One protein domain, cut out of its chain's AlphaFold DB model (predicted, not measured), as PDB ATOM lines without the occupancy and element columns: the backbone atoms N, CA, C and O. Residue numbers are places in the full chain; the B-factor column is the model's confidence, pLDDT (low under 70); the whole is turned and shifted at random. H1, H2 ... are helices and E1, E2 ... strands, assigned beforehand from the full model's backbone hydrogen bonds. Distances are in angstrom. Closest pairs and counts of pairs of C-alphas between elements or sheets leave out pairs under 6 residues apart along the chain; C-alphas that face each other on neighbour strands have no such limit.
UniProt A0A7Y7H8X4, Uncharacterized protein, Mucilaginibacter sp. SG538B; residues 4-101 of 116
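Overview. This is residues 4 to 101 of the 116 residues of an uncharacterized protein of Mucilaginibacter sp. SG538B (UniProt A0A7Y7H8X4). A small two-stranded hairpin, E1 and E2, lies at one end of a long, thin shape, and the long helix H1 reaches to the other end; between them a helical hairpin, H2 and H3, packs through H3 on the last part of H1. Residues 4 to 22 of H1 stick out at one end and residues 49 to 54, at the turn of the strand hairpin, at the other; the body without them spans 44 A along its longest axis. The printed part has 98 residues, with three named helices and two named strands in the order H1, E1, E2, H2, H3; the sheet has the order E1 - E2, antiparallel, and the class is mostly helix. The whole is extended, with a radius of gyration of the C-alphas of 20.0 A and spans of 79 by 24 by 21 A.

Along the chain. E1 is residues 47 to 50, 10.0 A from first to last C-alpha, and E2 is residues 53 to 56, 9.7 A. H1 is residues 4 to 37, 50.2 A long, from C-alpha 4 at (164.950, 240.789, 218.001) to C-alpha 37 at (214.156, 250.520, 217.188). H2 is residues 62 to 78, 24.4 A long. H3 is residues 84 to 99, 22.8 A long, with C-alpha 99 at (214.243, 243.864, 223.649).

Arrangement. E1 and E2 form a hairpin of antiparallel neighbours, with 159 degrees between their directions. N 48 and O 55 are 2.9 A apart and N 55 and O 48 are 2.8 A apart, both within hydrogen-bond range. E2 is joined to H2 by a tight link of 5 residues. H2 and H3 form a helical hairpin: they touch, their closest C-alphas being those of Met 77 and Tyr 87 at 7.1 A, and run opposite ways at a shallow tilt of 11 degrees. H3 touches H1, which takes part with residues 27 to 37 alone; the closest C-alphas are those of Leu 34 and Ile 95, 6.7 A apart. H1 and H3 run the same way at a shallow tilt of 34 degrees, only just short of steep. H1 and H2 are near each other, with no pair of C-alphas within 8 A but 9 pairs within 10 A. H3 is apart from E1 and E2. In H1, H2 and H3 every O i to N i+4 pair is within hydrogen-bond range.

Size, cuts and confidence. The two C-alphas farthest apart are those of Gln 4 and Gly 52, 79.5 A. Without residues 4 to 22 and 49 to 54, which stand free, the body has 73 residues and spans 44 by 25 by 18 A. The printed part has no cut, and no link is long. The mean pLDDT of the printed part is 84.3, and 13 residues are under 70: residues 40 to 46, 53, 55, 57 to 59 and 101.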
ATOM      1  N   GLN A   4     164.020 241.216 216.951       89.69
ATOM      2  CA  GLN A   4     164.950 240.789 218.001       89.69
ATOM      3  C   GLN A   4     166.125 239.987 217.428       89.69
ATOM      4  O   GLN A   4     167.276 240.260 217.765       89.69
ATOM      5  N   ARG A   5     165.862 239.060 216.496       86.56
ATOM      6  CA  ARG A   5     166.912 238.263 215.842       86.56
ATOM      7  C   ARG A   5     167.843 239.135 214.995       86.56
ATOM      8  O   ARG A   5     169.054 238.950 215.048       86.56
ATOM      9  N   LYS A   6     167.304 240.128 214.275       90.12
ATOM     10  CA  LYS A   6     168.113 241.123 213.541       90.12
ATOM     11  C   LYS A   6     169.002 241.941 214.486       90.12
ATOM     12  O   LYS A   6     170.191 242.101 214.222       90.12
ATOM     13  N   ARG A   7     168.451 242.413 215.610       89.25
ATOM     14  CA  ARG A   7     169.191 243.194 216.615       89.25
ATOM     15  C   ARG A   7     170.316 242.381 217.260       89.25
ATOM     16  O   ARG A   7     171.432 242.880 217.362       89.25
ATOM     17  N   ALA A   8     170.052 241.127 217.626       91.44
ATOM     18  CA  ALA A   8     171.061 240.225 218.181       91.44
ATOM     19  C   ALA A   8     172.215 239.967 217.195       91.44
ATOM     20  O   ALA A   8     173.381 240.078 217.568       91.44
ATOM     21  N   LEU A   9     171.902 239.700 215.921       92.94
ATOM     22  CA  LEU A   9     172.915 239.503 214.877       92.94
ATOM     23  C   LEU A   9     173.781 240.750 214.665       92.94
ATOM     24  O   LEU A   9     174.999 240.629 214.541       92.94
ATOM     25  N   ASN A  10     173.178 241.941 214.679       91.50
ATOM     26  CA  ASN A  10     173.926 243.192 214.568       91.50
ATOM     27  C   ASN A  10     174.886 243.389 215.745       91.50
ATOM     28  O   ASN A  10     176.043 243.723 215.520       91.50
ATOM     29  N   ILE A  11     174.455 243.118 216.981       92.56
ATOM     30  CA  ILE A  11     175.331 243.209 218.162       92.56
ATOM     31  C   ILE A  11     176.523 242.252 218.030       92.56
ATOM     32  O   ILE A  11     177.662 242.651 218.272       92.56
ATOM     33  N   ILE A  12     176.279 241.003 217.617       91.38
ATOM     34  CA  ILE A  12     177.341 240.007 217.408       91.38
ATOM     35  C   ILE A  12     178.323 240.489 216.336       91.38
ATOM     36  O   ILE A  12     179.535 240.429 216.542       91.38
ATOM     37  N   ARG A  13     177.816 240.999 215.209       90.81
ATOM     38  CA  ARG A  13     178.642 241.534 214.121       90.81
ATOM     39  C   ARG A  13     179.507 242.700 214.595       90.81
ATOM     40  O   ARG A  13     180.709 242.688 214.358       90.81
ATOM     41  N   THR A  14     178.926 243.669 215.299       92.44
ATOM     42  CA  THR A  14     179.667 244.830 215.810       92.44
ATOM     43  C   THR A  14     180.760 244.413 216.788       92.44
ATOM     44  O   THR A  14     181.880 244.903 216.681       92.44
ATOM     45  N   LYS A  15     180.485 243.460 217.691       92.56
ATOM     46  CA  LYS A  15     181.506 242.923 218.607       92.56
ATOM     47  C   LYS A  15     182.671 242.272 217.860       92.56
ATOM     48  O   LYS A  15     183.821 242.530 218.198       92.56
ATOM     49  N   LYS A  16     182.386 241.467 216.829       90.81
ATOM     50  CA  LYS A  16     183.427 240.848 215.992       90.81
ATOM     51  C   LYS A  16     184.262 241.896 215.255       90.81
ATOM     52  O   LYS A  16     185.483 241.820 215.277       90.81
ATOM     53  N   ASN A  17     183.615 242.899 214.665       88.00
ATOM     54  CA  ASN A  17     184.310 243.978 213.963       88.00
ATOM     55  C   ASN A  17     185.224 244.777 214.899       88.00
ATOM     56  O   ASN A  17     186.343 245.103 214.520       88.00
ATOM     57  N   LEU A  18     184.762 245.071 216.119       91.62
ATOM     58  CA  LEU A  18     185.562 245.773 217.120       91.62
ATOM     59  C   LEU A  18     186.807 244.968 217.518       91.62
ATOM     60  O   LEU A  18     187.888 245.536 217.628       91.62
ATOM     61  N   ALA A  19     186.668 243.652 217.692       84.50
ATOM     62  CA  ALA A  19     187.801 242.781 217.992       84.50
ATOM     63  C   ALA A  19     188.860 242.821 216.876       84.50
ATOM     64  O   ALA A  19     190.038 243.006 217.163       84.50
ATOM     65  N   VAL A  20     188.437 242.734 215.611       86.06
ATOM     66  CA  VAL A  20     189.343 242.833 214.451       86.06
ATOM     67  C   VAL A  20     190.025 244.203 214.391       86.06
ATOM     68  O   VAL A  20     191.232 244.277 214.193       86.06
ATOM     69  N   LEU A  21     189.281 245.289 214.614       85.88
ATOM     70  CA  LEU A  21     189.838 246.646 214.663       85.88
ATOM     71  C   LEU A  21     190.920 246.796 215.738       85.88
ATOM     72  O   LEU A  21     191.964 247.389 215.477       85.88
ATOM     73  N   ASN A  22     190.685 246.243 216.928       85.19
ATOM     74  CA  ASN A  22     191.667 246.274 218.009       85.19
ATOM     75  C   ASN A  22     192.927 245.474 217.656       85.19
ATOM     76  O   ASN A  22     194.024 245.942 217.943       85.19
ATOM     77  N   LEU A  23     192.784 244.318 216.998       83.38
ATOM     78  CA  LEU A  23     193.929 243.534 216.522       83.38
ATOM     79  C   LEU A  23     194.773 244.324 215.517       83.38
ATOM     80  O   LEU A  23     195.980 244.439 215.698       83.38
ATOM     81  N   VAL A  24     194.134 244.950 214.524       84.06
ATOM     82  CA  VAL A  24     194.826 245.797 213.534       84.06
ATOM     83  C   VAL A  24     195.551 246.962 214.209       84.06
ATOM     84  O   VAL A  24     196.670 247.309 213.830       84.06
ATOM     85  N   LYS A  25     194.936 247.578 215.225       86.50
ATOM     86  CA  LYS A  25     195.566 248.669 215.973       86.50
ATOM     87  C   LYS A  25     196.819 248.193 216.715       86.50
ATOM     88  O   LYS A  25     197.854 248.840 216.606       86.50
ATOM     89  N   LEU A  26     196.734 247.060 217.411       86.88
ATOM     90  CA  LEU A  26     197.869 246.471 218.124       86.88
ATOM     91  C   LEU A  26     199.006 246.089 217.170       86.88
ATOM     92  O   LEU A  26     200.168 246.349 217.464       86.88
ATOM     93  N   GLU A  27     198.697 245.513 216.007       85.06
ATOM     94  CA  GLU A  27     199.718 245.233 214.991       85.06
ATOM     95  C   GLU A  27     200.424 246.487 214.509       85.06
ATOM     96  O   GLU A  27     201.644 246.492 214.354       85.06
ATOM     97  N   LYS A  28     199.662 247.554 214.261       89.06
ATOM     98  CA  LYS A  28     200.234 248.820 213.827       89.06
ATOM     99  C   LYS A  28     201.230 249.346 214.863       89.06
ATOM    100  O   LYS A  28     202.323 249.750 214.482       89.06
ATOM    101  N   GLU A  29     200.882 249.283 216.146       91.12
ATOM    102  CA  GLU A  29     201.763 249.686 217.249       91.12
ATOM    103  C   GLU A  29     203.044 248.830 217.294       91.12
ATOM    104  O   GLU A  29     204.142 249.378 217.375       91.12
ATOM    105  N   LYS A  30     202.930 247.501 217.139       90.62
ATOM    106  CA  LYS A  30     204.085 246.585 217.047       90.62
ATOM    107  C   LYS A  30     205.019 246.936 215.884       90.62
ATOM    108  O   LYS A  30     206.236 246.969 216.043       90.62
ATOM    109  N   ILE A  31     204.454 247.209 214.708       89.69
ATOM    110  CA  ILE A  31     205.220 247.564 213.508       89.69
ATOM    111  C   ILE A  31     205.917 248.916 213.681       89.69
ATOM    112  O   ILE A  31     207.074 249.059 213.292       89.69
ATOM    113  N   GLU A  32     205.229 249.914 214.238       90.50
ATOM    114  CA  GLU A  32     205.814 251.234 214.499       90.50
ATOM    115  C   GLU A  32     206.966 251.152 215.505       90.50
ATOM    116  O   GLU A  32     208.011 251.760 215.270       90.50
ATOM    117  N   TYR A  33     206.815 250.343 216.558       90.69
ATOM    118  CA  TYR A  33     207.885 250.053 217.510       90.69
ATOM    119  C   TYR A  33     209.116 249.455 216.817       90.69
ATOM    120  O   TYR A  33     210.199 250.037 216.869       90.69
ATOM    121  N   LEU A  34     208.940 248.353 216.081       87.12
ATOM    122  CA  LEU A  34     210.043 247.684 215.385       87.12
ATOM    123  C   LEU A  34     210.732 248.601 214.367       87.12
ATOM    124  O   LEU A  34     211.956 248.599 214.261       87.12
ATOM    125  N   LYS A  35     209.966 249.420 213.633       86.81
ATOM    126  CA  LYS A  35     210.532 250.372 212.666       86.81
ATOM    127  C   LYS A  35     211.423 251.421 213.324       86.81
ATOM    128  O   LYS A  35     212.420 251.825 212.723       86.81
ATOM    129  N   LYS A  36     211.037 251.873 214.517       87.56
ATOM    130  CA  LYS A  36     211.776 252.866 215.290       87.56
ATOM    131  C   LYS A  36     213.068 252.272 215.851       87.56
ATOM    132  O   LYS A  36     214.124 252.843 215.616       87.56
ATOM    133  N   GLU A  37     212.990 251.129 216.527       86.12
ATOM    134  CA  GLU A  37     214.156 250.520 217.188       86.12
ATOM    135  C   GLU A  37     215.204 250.005 216.193       86.12
ATOM    136  O   GLU A  37     216.404 250.104 216.432       86.12
ATOM    137  N   LEU A  38     214.772 249.503 215.033       81.31
ATOM    138  CA  LEU A  38     215.683 248.959 214.023       81.31
ATOM    139  C   LEU A  38     216.252 250.013 213.062       81.31
ATOM    140  O   LEU A  38     216.905 249.634 212.092       81.31
ATOM    141  N   ASN A  39     215.988 251.312 213.272       76.19
ATOM    142  CA  ASN A  39     216.316 252.375 212.310       76.19
ATOM    143  C   ASN A  39     215.940 251.973 210.875       76.19
ATOM    144  O   ASN A  39     216.735 252.074 209.942       76.19
ATOM    145  N   PHE A  40     214.707 251.491 210.691       66.81
ATOM    146  CA  PHE A  40     214.286 250.782 209.478       66.81
ATOM    147  C   PHE A  40     214.522 251.564 208.174       66.81
ATOM    148  O   PHE A  40     214.672 250.970 207.110       66.81
ATOM    149  N   PHE A  41     214.602 252.892 208.240       60.66
ATOM    150  CA  PHE A  41     214.816 253.767 207.087       60.66
ATOM    151  C   PHE A  41     216.279 253.911 206.644       60.66
ATOM    152  O   PHE A  41     216.515 254.441 205.564       60.66
ATOM    153  N   GLN A  42     217.252 253.449 207.433       66.81
ATOM    154  CA  GLN A  42     218.664 253.498 207.062       66.81
ATOM    155  C   GLN A  42     219.074 252.175 206.409       66.81
ATOM    156  O   GLN A  42     218.898 251.101 206.990       66.81
ATOM    157  N   GLU A  43     219.550 252.226 205.165       66.31
ATOM    158  CA  GLU A  43     220.097 251.044 204.496       66.31
ATOM    159  C   GLU A  43     221.457 250.672 205.104       66.31
ATOM    160  O   GLU A  43     222.232 251.567 205.451       66.31
ATOM    161  N   PRO A  44     221.753 249.370 205.258       64.69
ATOM    162  CA  PRO A  44     223.078 248.935 205.673       64.69
ATOM    163  C   PRO A  44     224.121 249.369 204.632       64.69
ATOM    164  O   PRO A  44     224.042 249.008 203.457       64.69
ATOM    165  N   GLU A  45     225.116 250.146 205.062       66.19
ATOM    166  CA  GLU A  45     226.218 250.591 204.205       66.19
ATOM    167  C   GLU A  45     227.321 249.530 204.161       66.19
ATOM    168  O   GLU A  45     228.292 249.590 204.904       66.19
ATOM    169  N   PHE A  46     227.213 248.556 203.259       69.38
ATOM    170  CA  PHE A  46     228.213 247.480 203.133       69.38
ATOM    171  C   PHE A  46     229.632 247.971 202.805       69.38
ATOM    172  O   PHE A  46     230.621 247.305 203.123       69.38
ATOM    173  N   ILE A  47     229.735 249.126 202.148       74.69
ATOM    174  CA  ILE A  47     230.989 249.730 201.712       74.69
ATOM    175  C   ILE A  47     230.929 251.215 202.052       74.69
ATOM    176  O   ILE A  47     230.093 251.937 201.512       74.69
ATOM    177  N   SER A  48     231.840 251.682 202.903       76.31
ATOM    178  CA  SER A  48     232.002 253.104 203.203       76.31
ATOM    179  C   SER A  48     233.416 253.569 202.861       76.31
ATOM    180  O   SER A  48     234.411 252.887 203.116       76.31
ATOM    181  N   TYR A  49     233.516 254.754 202.264       74.81
ATOM    182  CA  TYR A  49     234.787 255.428 202.016       74.81
ATOM    183  C   TYR A  49     234.868 256.646 202.930       74.81
ATOM    184  O   TYR A  49     234.091 257.586 202.789       74.81
ATOM    185  N   SER A  50     235.822 256.654 203.862       77.31
ATOM    186  CA  SER A  50     236.100 257.838 204.683       77.31
ATOM    187  C   SER A  50     237.602 258.060 204.815       77.31
ATOM    188  O   SER A  50     238.372 257.113 204.961       77.31
ATOM    189  N   MET A  51     238.027 259.325 204.720       78.44
ATOM    190  CA  MET A  51     239.427 259.753 204.880       78.44
ATOM    191  C   MET A  51     240.443 258.961 204.029       78.44
ATOM    192  O   MET A  51     241.531 258.634 204.489       78.44
ATOM    193  N   GLY A  52     240.085 258.608 202.788       80.56
ATOM    194  CA  GLY A  52     240.963 257.838 201.894       80.56
ATOM    195  C   GLY A  52     241.095 256.350 202.244       80.56
ATOM    196  O   GLY A  52     241.842 255.636 201.583       80.56
ATOM    197  N   THR A  53     240.351 255.867 203.243       68.19
ATOM    198  CA  THR A  53     240.267 254.445 203.592       68.19
ATOM    199  C   THR A  53     238.947 253.842 203.132       68.19
ATOM    200  O   THR A  53     237.874 254.405 203.365       68.19
ATOM    201  N   LEU A  54     239.043 252.687 202.472       79.50
ATOM    202  CA  LEU A  54     237.911 251.832 202.145       79.50
ATOM    203  C   LEU A  54     237.613 250.934 203.347       79.50
ATOM    204  O   LEU A  54     238.462 250.139 203.746       79.50
ATOM    205  N   LYS A  55     236.412 251.052 203.908       69.62
ATOM    206  CA  LYS A  55     235.898 250.155 204.939       69.62
ATOM    207  C   LYS A  55     234.795 249.301 204.330       69.62
ATOM    208  O   LYS A  55     233.739 249.812 203.969       69.62
ATOM    209  N   VAL A  56     235.060 248.006 204.215       72.12
ATOM    210  CA  VAL A  56     234.056 246.993 203.876       72.12
ATOM    211  C   VAL A  56     233.614 246.358 205.186       72.12
ATOM    212  O   VAL A  56     234.466 245.964 205.984       72.12
ATOM    213  N   ILE A  57     232.308 246.315 205.445       68.25
ATOM    214  CA  ILE A  57     231.794 245.657 206.647       68.25
ATOM    215  C   ILE A  57     231.846 244.142 206.417       68.25
ATOM    216  O   ILE A  57     231.314 243.646 205.426       68.25
ATOM    217  N   ASP A  58     232.485 243.413 207.331       61.47
ATOM    218  CA  ASP A  58     232.752 241.967 207.211       61.47
ATOM    219  C   ASP A  58     231.530 241.084 207.559       61.47
ATOM    220  O   ASP A  58     231.604 239.858 207.609       61.47
ATOM    221  N   GLY A  59     230.379 241.703 207.826       68.25
ATOM    222  CA  GLY A  59     229.146 241.015 208.187       68.25
ATOM    223  C   GLY A  59     228.029 241.975 208.582       68.25
ATOM    224  O   GLY A  59     228.253 243.166 208.779       68.25
ATOM    225  N   LEU A  60     226.818 241.437 208.701       73.75
ATOM    226  CA  LEU A  60     225.654 242.188 209.163       73.75
ATOM    227  C   LEU A  60     225.632 242.223 210.688       73.75
ATOM    228  O   LEU A  60     225.789 241.189 211.345       73.75
ATOM    229  N   ASN A  61     225.394 243.399 211.258       78.00
ATOM    230  CA  ASN A  61     225.130 243.501 212.684       78.00
ATOM    231  C   ASN A  61     223.740 242.917 213.016       78.00
ATOM    232  O   ASN A  61     222.879 242.733 212.151       78.00
ATOM    233  N   LYS A  62     223.502 242.604 214.296       78.81
ATOM    234  CA  LYS A  62     222.242 241.981 214.740       78.81
ATOM    235  C   LYS A  62     221.009 242.805 214.337       78.81
ATOM    236  O   LYS A  62     220.008 242.220 213.936       78.81
ATOM    237  N   ASN A  63     221.076 244.134 214.398       81.75
ATOM    238  CA  ASN A  63     219.946 245.003 214.054       81.75
ATOM    239  C   ASN A  63     219.639 244.972 212.551       81.75
ATOM    240  O   ASN A  63     218.475 244.916 212.165       81.75
ATOM    241  N   GLU A  64     220.667 244.929 211.704       80.31
ATOM    242  CA  GLU A  64     220.519 244.765 210.256       80.31
ATOM    243  C   GLU A  64     219.907 243.401 209.907       80.31
ATOM    244  O   GLU A  64     219.029 243.321 209.049       80.31
ATOM    245  N   LEU A  65     220.288 242.334 210.619       84.06
ATOM    246  CA  LEU A  65     219.656 241.017 210.470       84.06
ATOM    247  C   LEU A  65     218.172 241.048 210.860       84.06
ATOM    248  O   LEU A  65     217.331 240.546 210.117       84.06
ATOM    249  N   LEU A  66     217.833 241.674 211.991       87.50
ATOM    250  CA  LEU A  66     216.442 241.818 212.437       87.50
ATOM    251  C   LEU A  66     215.613 242.674 211.469       87.50
ATOM    252  O   LEU A  66     214.435 242.390 211.249       87.50
ATOM    253  N   LYS A  67     216.223 243.685 210.840       86.25
ATOM    254  CA  LYS A  67     215.589 244.470 209.776       86.25
ATOM    255  C   LYS A  67     215.256 243.598 208.563       86.25
ATOM    256  O   LYS A  67     214.121 243.637 208.091       86.25
ATOM    257  N   ILE A  68     216.198 242.774 208.101       86.38
ATOM    258  CA  ILE A  68     215.972 241.834 206.990       86.38
ATOM    259  C   ILE A  68     214.869 240.825 207.340       86.38
ATOM    260  O   ILE A  68     214.007 240.527 206.509       86.38
ATOM    261  N   GLU A  69     214.853 240.308 208.573       89.69
ATOM    262  CA  GLU A  69     213.781 239.427 209.052       89.69
ATOM    263  C   GLU A  69     212.409 240.125 208.999       89.69
ATOM    264  O   GLU A  69     211.444 239.544 208.494       89.69
ATOM    265  N   LEU A  70     212.322 241.383 209.446       90.50
ATOM    266  CA  LEU A  70     211.093 242.177 209.399       90.50
ATOM    267  C   LEU A  70     210.614 242.432 207.958       90.50
ATOM    268  O   LEU A  70     209.429 242.262 207.663       90.50
ATOM    269  N   GLU A  71     211.518 242.789 207.044       89.56
ATOM    270  CA  GLU A  71     211.207 242.956 205.615       89.56
ATOM    271  C   GLU A  71     210.689 241.652 204.993       89.56
ATOM    272  O   GLU A  71     209.693 241.650 204.265       89.56
ATOM    273  N   SER A  72     211.313 240.522 205.341       91.19
ATOM    274  CA  SER A  72     210.879 239.192 204.909       91.19
ATOM    275  C   SER A  72     209.463 238.865 205.390       91.19
ATOM    276  O   SER A  72     208.670 238.292 204.637       91.19
ATOM    277  N   LEU A  73     209.102 239.242 206.622       91.50
ATOM    278  CA  LEU A  73     207.742 239.055 207.133       91.50
ATOM    279  C   LEU A  73     206.719 239.904 206.380       91.50
ATOM    280  O   LEU A  73     205.661 239.379 206.025       91.50
ATOM    281  N   PHE A  74     207.032 241.171 206.087       90.88
ATOM    282  CA  PHE A  74     206.159 242.015 205.269       90.88
ATOM    283  C   PHE A  74     205.956 241.430 203.873       90.88
ATOM    284  O   PHE A  74     204.820 241.378 203.402       90.88
ATOM    285  N   ASP A  75     207.013 240.927 203.233       92.94
ATOM    286  CA  ASP A  75     206.911 240.306 201.910       92.94
ATOM    287  C   ASP A  75     206.062 239.026 201.938       92.94
ATOM    288  O   ASP A  75     205.173 238.835 201.103       92.94
ATOM    289  N   LYS A  76     206.278 238.156 202.933       90.56
ATOM    290  CA  LYS A  76     205.487 236.928 203.109       90.56
ATOM    291  C   LYS A  76     204.010 237.237 203.346       90.56
ATOM    292  O   LYS A  76     203.163 236.570 202.750       90.56
ATOM    293  N   MET A  77     203.701 238.232 204.179       90.75
ATOM    294  CA  MET A  77     202.322 238.636 204.459       90.75
ATOM    295  C   MET A  77     201.674 239.306 203.240       90.75
ATOM    296  O   MET A  77     200.570 238.933 202.848       90.75
ATOM    297  N   GLY A  78     202.385 240.219 202.566       89.31
ATOM    298  CA  GLY A  78     201.919 240.889 201.346       89.31
ATOM    299  C   GLY A  78     201.661 239.927 200.182       89.31
ATOM    300  O   GLY A  78     200.752 240.147 199.386       89.31
ATOM    301  N   LYS A  79     202.405 238.815 200.116       92.94
ATOM    302  CA  LYS A  79     202.208 237.724 199.144       92.94
ATOM    303  C   LYS A  79     201.263 236.620 199.634       92.94
ATOM    304  O   LYS A  79     201.175 235.585 198.976       92.94
ATOM    305  N   ALA A  80     200.596 236.802 200.776       89.69
ATOM    306  CA  ALA A  80     199.707 235.817 201.400       89.69
ATOM    307  C   ALA A  80     200.341 234.418 201.589       89.69
ATOM    308  O   ALA A  80     199.654 233.399 201.575       89.69
ATOM    309  N   LYS A  81     201.666 234.355 201.780       91.00
ATOM    310  CA  LYS A  81     202.425 233.112 202.019       91.00
ATOM    311  C   LYS A  81     202.424 232.683 203.491       91.00
ATOM    312  O   LYS A  81     203.120 231.741 203.858       91.00
ATOM    313  N   MET A  82     201.694 233.401 204.338       90.81
ATOM    314  CA  MET A  82     201.653 233.226 205.785       90.81
ATOM    315  C   MET A  82     200.254 233.576 206.296       90.81
ATOM    316  O   MET A  82     199.607 234.477 205.763       90.81
ATOM    317  N   SER A  83     199.778 232.847 207.306       89.00
ATOM    318  CA  SER A  83     198.525 233.169 207.990       89.00
ATOM    319  C   SER A  83     198.697 234.387 208.900       89.00
ATOM    320  O   SER A  83     199.793 234.655 209.393       89.00
ATOM    321  N   LEU A  84     197.597 235.093 209.166       85.31
ATOM    322  CA  LEU A  84     197.592 236.245 210.071       85.31
ATOM    323  C   LEU A  84     198.083 235.870 211.482       85.31
ATOM    324  O   LEU A  84     198.906 236.577 212.051       85.31
ATOM    325  N   ASP A  85     197.644 234.725 212.012       87.44
ATOM    326  CA  ASP A  85     198.051 234.261 213.344       87.44
ATOM    327  C   ASP A  85     199.562 234.009 213.433       87.44
ATOM    328  O   ASP A  85     200.201 234.416 214.404       87.44
ATOM    329  N   ASN A  86     200.155 233.396 212.403       90.56
ATOM    330  CA  ASN A  86     201.600 233.169 212.361       90.56
ATOM    331  C   ASN A  86     202.354 234.494 212.228       90.56
ATOM    332  O   ASN A  86     203.357 234.700 212.902       90.56
ATOM    333  N   TYR A  87     201.855 235.415 211.401       90.31
ATOM    334  CA  TYR A  87     202.446 236.742 211.251       90.31
ATOM    335  C   TYR A  87     202.466 237.512 212.581       90.31
ATOM    336  O   TYR A  87     203.498 238.071 212.953       90.31
ATOM    337  N   HIS A  88     201.370 237.474 213.345       87.69
ATOM    338  CA  HIS A  88     201.314 238.066 214.681       87.69
ATOM    339  C   HIS A  88     202.356 237.469 215.638       87.69
ATOM    340  O   HIS A  88     203.015 238.217 216.362       87.69
ATOM    341  N   GLN A  89     202.502 236.140 215.645       91.38
ATOM    342  CA  GLN A  89     203.470 235.445 216.499       91.38
ATOM    343  C   GLN A  89     204.914 235.804 216.134       91.38
ATOM    344  O   GLN A  89     205.722 236.063 217.021       91.38
ATOM    345  N   GLU A  90     205.231 235.871 214.842       92.56
ATOM    346  CA  GLU A  90     206.563 236.253 214.361       92.56
ATOM    347  C   GLU A  90     206.911 237.708 214.712       92.56
ATOM    348  O   GLU A  90     208.038 237.988 215.123       92.56
ATOM    349  N   LEU A  91     205.942 238.632 214.651       91.94
ATOM    350  CA  LEU A  91     206.138 240.002 215.141       91.94
ATOM    351  C   LEU A  91     206.451 240.033 216.646       91.94
ATOM    352  O   LEU A  91     207.344 240.768 217.064       91.94
ATOM    353  N   ASP A  92     205.765 239.226 217.461       90.69
ATOM    354  CA  ASP A  92     206.045 239.131 218.903       90.69
ATOM    355  C   ASP A  92     207.436 238.554 219.194       90.69
ATOM    356  O   ASP A  92     208.106 238.973 220.140       90.69
ATOM    357  N   LEU A  93     207.894 237.601 218.381       92.38
ATOM    358  CA  LEU A  93     209.243 237.050 218.492       92.38
ATOM    359  C   LEU A  93     210.302 238.089 218.112       92.38
ATOM    360  O   LEU A  93     211.301 238.207 218.818       92.38
ATOM    361  N   LEU A  94     210.079 238.869 217.052       91.00
ATOM    362  CA  LEU A  94     210.966 239.970 216.669       91.00
ATOM    363  C   LEU A  94     211.078 241.025 217.766       91.00
ATOM    364  O   LEU A  94     212.191 241.434 218.082       91.00
ATOM    365  N   ILE A  95     209.961 241.415 218.384       90.88
ATOM    366  CA  ILE A  95     209.964 242.355 219.515       90.88
ATOM    367  C   ILE A  95     210.833 241.812 220.647       90.88
ATOM    368  O   ILE A  95     211.755 242.487 221.087       90.88
ATOM    369  N   LYS A  96     210.638 240.547 221.038       91.12
ATOM    370  CA  LYS A  96     211.477 239.917 222.069       91.12
ATOM    371  C   LYS A  96     212.960 239.904 221.700       91.12
ATOM    372  O   LYS A  96     213.793 240.091 222.577       91.12
ATOM    373  N   LYS A  97     213.302 239.668 220.427       89.31
ATOM    374  CA  LYS A  97     214.697 239.697 219.957       89.31
ATOM    375  C   LYS A  97     215.294 241.101 220.032       89.31
ATOM    376  O   LYS A  97     216.480 241.208 220.335       89.31
ATOM    377  N   VAL A  98     214.511 242.140 219.732       87.81
ATOM    378  CA  VAL A  98     214.911 243.549 219.871       87.81
ATOM    379  C   VAL A  98     215.147 243.871 221.344       87.81
ATOM    380  O   VAL A  98     216.258 244.260 221.692       87.81
ATOM    381  N   ASP A  99     214.178 243.580 222.209       86.38
ATOM    382  CA  ASP A  99     214.243 243.864 223.649       86.38
ATOM    383  C   ASP A  99     215.382 243.101 224.339       86.38
ATOM    384  O   ASP A  99     216.098 243.643 225.170       86.38
ATOM    385  N   SER A 100     215.650 241.854 223.944       79.88
ATOM    386  CA  SER A 100     216.777 241.092 224.493       79.88
ATOM    387  C   SER A 100     218.150 241.589 224.006       79.88
ATOM    388  O   SER A 100     219.171 240.982 224.322       79.88
ATOM    389  N   SER A 101     218.196 242.604 223.140       59.91
ATOM    390  CA  SER A 101     219.437 243.224 222.655       59.91
ATOM    391  C   SER A 101     219.884 244.390 223.525       59.91
ATOM    392  O   SER A 101     221.058 244.745 223.470       59.91
TER     393      SER A 101